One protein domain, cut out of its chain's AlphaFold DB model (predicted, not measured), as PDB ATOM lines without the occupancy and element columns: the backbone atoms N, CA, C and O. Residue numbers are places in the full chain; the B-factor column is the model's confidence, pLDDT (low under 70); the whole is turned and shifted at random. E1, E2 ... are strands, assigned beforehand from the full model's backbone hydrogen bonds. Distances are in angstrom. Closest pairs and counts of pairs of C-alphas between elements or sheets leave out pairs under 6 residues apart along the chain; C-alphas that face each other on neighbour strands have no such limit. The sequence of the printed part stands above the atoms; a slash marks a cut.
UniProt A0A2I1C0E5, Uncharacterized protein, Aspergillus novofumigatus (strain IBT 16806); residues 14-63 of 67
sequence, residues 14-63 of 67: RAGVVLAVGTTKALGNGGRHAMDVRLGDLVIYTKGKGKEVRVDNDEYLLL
ATOM      1  N   ARG A  14      48.899 -54.492  47.229       89.94
ATOM      2  CA  ARG A  14      49.806 -53.514  46.598       89.94
ATOM      3  C   ARG A  14      49.507 -52.099  47.083       89.94
ATOM      4  O   ARG A  14      48.410 -51.820  47.550       89.94
ATOM      5  N   ALA A  15      50.498 -51.220  46.970       91.00
ATOM      6  CA  ALA A  15      50.391 -49.812  47.335       91.00
ATOM      7  C   ALA A  15      50.604 -48.923  46.103       91.00
ATOM      8  O   ALA A  15      51.431 -49.250  45.248       91.00
ATOM      9  N   GLY A  16      49.889 -47.802  46.031       93.00
ATOM     10  CA  GLY A  16      49.998 -46.830  44.943       93.00
ATOM     11  C   GLY A  16      49.651 -45.414  45.395       93.00
ATOM     12  O   GLY A  16      49.038 -45.224  46.443       93.00
ATOM     13  N   VAL A  17      50.057 -44.421  44.604       95.69
ATOM     14  CA  VAL A  17      49.744 -43.005  44.846       95.69
ATOM     15  C   VAL A  17      48.644 -42.565  43.891       95.69
ATOM     16  O   VAL A  17      48.704 -42.845  42.693       95.69
ATOM     17  N   VAL A  18      47.645 -41.859  44.408       95.50
ATOM     18  CA  VAL A  18      46.539 -41.341  43.599       95.50
ATOM     19  C   VAL A  18      47.024 -40.182  42.724       95.50
ATOM     20  O   VAL A  18      47.367 -39.111  43.223       95.50
ATOM     21  N   LEU A  19      47.016 -40.385  41.405       94.94
ATOM     22  CA  LEU A  19      47.421 -39.377  40.412       94.94
ATOM     23  C   LEU A  19      46.237 -38.663  39.748       94.94
ATOM     24  O   LEU A  19      46.397 -37.575  39.202       94.94
ATOM     25  N   ALA A  20      45.046 -39.260  39.802       92.88
ATOM     26  CA  ALA A  20      43.815 -38.696  39.267       92.88
ATOM     27  C   ALA A  20      42.606 -39.253  40.021       92.88
ATOM     28  O   ALA A  20      42.630 -40.380  40.512       92.88
ATOM     29  N   VAL A  21      41.537 -38.462  40.093       90.62
ATOM     30  CA  VAL A  21      40.294 -38.834  40.769       90.62
ATOM     31  C   VAL A  21      39.119 -38.482  39.861       90.62
ATOM     32  O   VAL A  21      38.999 -37.346  39.400       90.62
ATOM     33  N   GLY A  22      38.262 -39.464  39.579       84.75
ATOM     34  CA  GLY A  22      37.095 -39.285  38.720       84.75
ATOM     35  C   GLY A  22      36.032 -38.374  39.336       84.75
ATOM     36  O   GLY A  22      35.916 -38.235  40.556       84.75
ATOM     37  N   THR A  23      35.207 -37.762  38.485       76.56
ATOM     38  CA  THR A  23      34.036 -37.015  38.951       76.56
ATOM     39  C   THR A  23      32.993 -37.977  39.498       76.56
ATOM     40  O   THR A  23      32.614 -38.944  38.840       76.56
ATOM     41  N   THR A  24      32.470 -37.688  40.676       68.19
ATOM     42  CA  THR A  24      31.422 -38.501  41.289       68.19
ATOM     43  C   THR A  24      30.087 -38.325  40.589       68.19
ATOM     44  O   THR A  24      29.741 -37.212  40.177       68.19
ATOM     45  N   LYS A  25      29.293 -39.397  40.541       66.00
ATOM     46  CA  LYS A  25      27.908 -39.336  40.079       66.00
ATOM     47  C   LYS A  25      27.152 -38.257  40.863       66.00
ATOM     48  O   LYS A  25      27.201 -38.224  42.093       66.00
ATOM     49  N   ALA A  26      26.488 -37.355  40.143       60.47
ATOM     50  CA  ALA A  26      25.598 -36.384  40.761       60.47
ATOM     51  C   ALA A  26      24.438 -37.139  41.420       60.47
ATOM     52  O   ALA A  26      23.807 -37.990  40.788       60.47
ATOM     53  N   LEU A  27      24.151 -36.838  42.682       61.12
ATOM     54  CA  LEU A  27      22.882 -37.224  43.275       61.12
ATOM     55  C   LEU A  27      21.782 -36.428  42.581       61.12
ATOM     56  O   LEU A  27      21.945 -35.246  42.275       61.12
ATOM     57  N   GLY A  28      20.624 -37.058  42.389       57.38
ATOM     58  CA  GLY A  28      19.443 -36.415  41.803       57.38
ATOM     59  C   GLY A  28      18.937 -35.181  42.569       57.38
ATOM     60  O   GLY A  28      18.042 -34.500  42.086       57.38
ATOM     61  N   ASN A  29      19.517 -34.869  43.733       67.12
ATOM     62  CA  ASN A  29      19.264 -33.665  44.528       67.12
ATOM     63  C   ASN A  29      20.278 -32.524  44.273       67.12
ATOM     64  O   ASN A  29      20.284 -31.543  45.011       67.12
ATOM     65  N   GLY A  30      21.156 -32.651  43.271       60.88
ATOM     66  CA  GLY A  30      22.190 -31.658  42.952       60.88
ATOM     67  C   GLY A  30      23.466 -31.770  43.796       60.88
ATOM     68  O   GLY A  30      24.430 -31.049  43.541       60.88
ATOM     69  N   GLY A  31      23.509 -32.687  44.767       59.53
ATOM     70  CA  GLY A  31      24.720 -33.011  45.514       59.53
ATOM     71  C   GLY A  31      25.703 -33.842  44.688       59.53
ATOM     72  O   GLY A  31      25.324 -34.585  43.785       59.53
ATOM     73  N   ARG A  32      26.991 -33.752  45.005       65.25
ATOM     74  CA  ARG A  32      28.024 -34.680  44.526       65.25
ATOM     75  C   ARG A  32      28.550 -35.425  45.745       65.25
ATOM     76  O   ARG A  32      28.822 -34.779  46.756       65.25
ATOM     77  N   HIS A  33      28.694 -36.749  45.682       67.00
ATOM     78  CA  HIS A  33      29.525 -37.419  46.685       67.00
ATOM     79  C   HIS A  33      30.956 -36.908  46.518       67.00
ATOM     80  O   HIS A  33      31.400 -36.719  45.402       67.00
ATOM     81  N   ALA A  34      31.701 -36.636  47.582       73.62
ATOM     82  CA  ALA A  34      33.142 -36.471  47.410       73.62
ATOM     83  C   ALA A  34      33.754 -37.855  47.129       73.62
ATOM     84  O   ALA A  34      33.167 -38.876  47.493       73.62
ATOM     85  N   MET A  35      34.890 -37.918  46.438       82.94
ATOM     86  CA  MET A  35      35.741 -39.107  46.522       82.94
ATOM     87  C   MET A  35      36.424 -39.092  47.884       82.94
ATOM     88  O   MET A  35      36.822 -38.030  48.364       82.94
ATOM     89  N   ASP A  36      36.521 -40.262  48.504       85.00
ATOM     90  CA  ASP A  36      37.120 -40.414  49.833       85.00
ATOM     91  C   ASP A  36      38.653 -40.298  49.790       85.00
ATOM     92  O   ASP A  36      39.298 -40.137  50.822       85.00
ATOM     93  N   VAL A  37      39.220 -40.301  48.579       88.81
ATOM     94  CA  VAL A  37      40.643 -40.123  48.281       88.81
ATOM     95  C   VAL A  37      40.891 -38.850  47.479       88.81
ATOM     96  O   VAL A  37      40.027 -38.365  46.735       88.81
ATOM     97  N   ARG A  38      42.100 -38.313  47.614       90.38
ATOM     98  CA  ARG A  38      42.574 -37.094  46.957       90.38
ATOM     99  C   ARG A  38      43.889 -37.359  46.232       90.38
ATOM    100  O   ARG A  38      44.550 -38.367  46.446       90.38
ATOM    101  N   LEU A  39      44.271 -36.427  45.362       93.69
ATOM    102  CA  LEU A  39      45.572 -36.455  44.693       93.69
ATOM    103  C   LEU A  39      46.708 -36.513  45.720       93.69
ATOM    104  O   LEU A  39      46.739 -35.704  46.647       93.69
ATOM    105  N   GLY A  40      47.645 -37.434  45.515       95.44
ATOM    106  CA  GLY A  40      48.799 -37.643  46.386       95.44
ATOM    107  C   GLY A  40      48.566 -38.605  47.553       95.44
ATOM    108  O   GLY A  40      49.541 -38.968  48.210       95.44
ATOM    109  N   ASP A  41      47.334 -39.056  47.799       95.75
ATOM    110  CA  ASP A  41      47.075 -40.039  48.852       95.75
ATOM    111  C   ASP A  41      47.721 -41.391  48.513       95.75
ATOM    112  O   ASP A  41      47.715 -41.838  47.361       95.75
ATOM    113  N   LEU A  42      48.262 -42.056  49.539       93.50
ATOM    114  CA  LEU A  42      48.707 -43.444  49.459       93.50
ATOM    115  C   LEU A  42      47.501 -44.363  49.666       93.50
ATOM    116  O   LEU A  42      46.855 -44.310  50.713       93.50
ATOM    117  N   VAL A  43      47.240 -45.238  48.701       92.12
ATOM    118  CA  VAL A  43      46.165 -46.234  48.769       92.12
ATOM    119  C   VAL A  43      46.733 -47.644  48.720       92.12
ATOM    120  O   VAL A  43      47.768 -47.894  48.097       92.12
ATOM    121  N   ILE A  44      46.041 -48.569  49.383       91.62
ATOM    122  CA  ILE A  44      46.336 -50.002  49.354       91.62
ATOM    123  C   ILE A  44      45.211 -50.689  48.590       91.62
ATOM    124  O   ILE A  44      44.043 -50.444  48.875       91.62
ATOM    125  N   TYR A  45      45.558 -51.532  47.627       89.75
ATOM    126  CA  TYR A  45      44.607 -52.213  46.754       89.75
ATOM    127  C   TYR A  45      45.048 -53.650  46.474       89.75
ATOM    128  O   TYR A  45      46.200 -54.025  46.707       89.75
ATOM    129  N   THR A  46      44.128 -54.461  45.956       88.50
ATOM    130  CA  THR A  46      44.407 -55.863  45.627       88.50
ATOM    131  C   THR A  46      44.944 -55.995  44.192       88.50
ATOM    132  O   THR A  46      44.394 -55.451  43.243       88.50
ATOM    133  N   LYS A  47      46.036 -56.731  44.003       85.31
ATOM    134  CA  LYS A  47      46.670 -57.097  42.736       85.31
ATOM    135  C   LYS A  47      45.653 -57.797  41.841       85.31
ATOM    136  O   LYS A  47      44.944 -58.696  42.278       85.31
ATOM    137  N   GLY A  48      45.616 -57.400  40.573       85.62
ATOM    138  CA  GLY A  48      44.660 -57.928  39.601       85.62
ATOM    139  C   GLY A  48      43.264 -57.304  39.690       85.62
ATOM    140  O   GLY A  48      42.409 -57.661  38.883       85.62
ATOM    141  N   LYS A  49      43.031 -56.377  40.632       88.19
ATOM    142  CA  LYS A  49      41.870 -55.482  40.617       88.19
ATOM    143  C   LYS A  49      42.163 -54.215  39.826       88.19
ATOM    144  O   LYS A  49      43.323 -53.840  39.649       88.19
ATOM    145  N   GLY A  50      41.100 -53.574  39.354       90.00
ATOM    146  CA  GLY A  50      41.187 -52.453  38.433       90.00
ATOM    147  C   GLY A  50      41.532 -52.820  36.992       90.00
ATOM    148  O   GLY A  50      41.600 -53.982  36.588       90.00
ATOM    149  N   LYS A  51      41.727 -51.776  36.193       94.19
ATOM    150  CA  LYS A  51      42.022 -51.862  34.766       94.19
ATOM    151  C   LYS A  51      43.311 -51.118  34.453       94.19
ATOM    152  O   LYS A  51      43.434 -49.938  34.771       94.19
ATOM    153  N   GLU A  52      44.234 -51.787  33.777       93.69
ATOM    154  CA  GLU A  52      45.427 -51.143  33.230       93.69
ATOM    155  C   GLU A  52      45.047 -50.243  32.049       93.69
ATOM    156  O   GLU A  52      44.311 -50.640  31.135       93.69
ATOM    157  N   VAL A  53      45.530 -49.005  32.078       94.38
ATOM    158  CA  VAL A  53      45.284 -47.988  31.052       94.38
ATOM    159  C   VAL A  53      46.612 -47.342  30.687       94.38
ATOM    160  O   VAL A  53      47.382 -46.971  31.566       94.38
ATOM    161  N   ARG A  54      46.871 -47.183  29.386       95.12
ATOM    162  CA  ARG A  54      48.036 -46.449  28.883       95.12
ATOM    163  C   ARG A  54      47.636 -45.056  28.421       95.12
ATOM    164  O   ARG A  54      46.697 -44.930  27.632       95.12
ATOM    165  N   VAL A  55      48.356 -44.037  28.880       93.56
ATOM    166  CA  VAL A  55      48.187 -42.634  28.470       93.56
ATOM    167  C   VAL A  55      49.573 -42.049  28.240       93.56
ATOM    168  O   VAL A  55      50.424 -42.162  29.110       93.56
ATOM    169  N   ASP A  56      49.817 -41.471  27.063       92.38
ATOM    170  CA  ASP A  56      51.076 -40.788  26.724       92.38
ATOM    171  C   ASP A  56      52.364 -41.597  27.004       92.38
ATOM    172  O   ASP A  56      53.419 -41.038  27.280       92.38
ATOM    173  N   ASN A  57      52.287 -42.922  26.813       94.25
ATOM    174  CA  ASN A  57      53.328 -43.940  27.063       94.25
ATOM    175  C   ASN A  57      53.524 -44.366  28.523       94.25
ATOM    176  O   ASN A  57      54.324 -45.267  28.771       94.25
ATOM    177  N   ASP A  58      52.754 -43.811  29.452       93.75
ATOM    178  CA  ASP A  58      52.748 -44.237  30.847       93.75
ATOM    179  C   ASP A  58      51.613 -45.233  31.115       93.75
ATOM    180  O   ASP A  58      50.524 -45.152  30.536       93.75
ATOM    181  N   GLU A  59      51.872 -46.186  32.008       94.62
ATOM    182  CA  GLU A  59      50.901 -47.170  32.483       94.62
ATOM    183  C   GLU A  59      50.300 -46.739  33.820       94.62
ATOM    184  O   GLU A  59      51.007 -46.419  34.775       94.62
ATOM    185  N   TYR A  60      48.974 -46.785  33.891       94.62
ATOM    186  CA  TYR A  60      48.188 -46.440  35.065       94.62
ATOM    187  C   TYR A  60      47.243 -47.579  35.421       94.62
ATOM    188  O   TYR A  60      46.780 -48.319  34.550       94.62
ATOM    189  N   LEU A  61      46.895 -47.671  36.703       94.62
ATOM    190  CA  LEU A  61      45.854 -48.568  37.185       94.62
ATOM    191  C   LEU A  61      44.614 -47.759  37.562       94.62
ATOM    192  O   LEU A  61      44.647 -46.943  38.484       94.62
ATOM    193  N   LEU A  62      43.517 -47.991  36.847       93.56
ATOM    194  CA  LEU A  62      42.213 -47.443  37.187       93.56
ATOM    195  C   LEU A  62      41.526 -48.372  38.189       93.56
ATOM    196  O   LEU A  62      41.190 -49.502  37.839       93.56
ATOM    197  N   LEU A  63      41.302 -47.878  39.403       91.56
ATOM    198  CA  LEU A  63      40.578 -48.572  40.469       91.56
ATOM    199  C   LEU A  63      39.176 -47.971  40.629       91.56
ATOM    200  O   LEU A  63      39.003 -46.757  40.476       91.56
TER     201      LEU A  63
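AT A GLANCE: This is residues 14 to 63 of the 67 residues of an uncharacterized protein of Aspergillus novofumigatus (strain IBT 16806) (UniProt A0A2I1C0E5). Little regular structure: two small strand hairpins, E1 with E2 and E3 with E4, stand apart at one end of a long looped arm whose residues 26 to 31 stick out. Of 50 printed residues, 19 lie in four named strands, E1 to E4, class all strand, in two antiparallel sheets. It is loose, radius of gyration of the C-alphas 13.1 A, spanning 38 by 23 by 20 A.

IN THESE COORDINATES: Find C-alpha 14 at (49.806, -53.514, 46.598), where E1, residues 14 to 17, begins. E2 is residues 42 to 46, 13.7 A; E3 is 51 to 55; E4 is 58 to 62, ending at (42.213, -47.443, 37.187).

HOW THE PARTS SIT: In the hairpin E1 and E2, antiparallel at 145 degrees, find N 14 and O 45 within hydrogen-bond range, 2.8 A. In the hairpin E3 and E4, antiparallel at 146 degrees, find N 53 and O 60, 2.9 A. E1 and E2 are apart from E3 and E4.

THE WHOLE: The farthest C-alphas, 29 and 57, are 39.6 A apart. The printed part has no cut. The long link, residues 18 to 41, has pLDDT under 70 at residues 24 to 33.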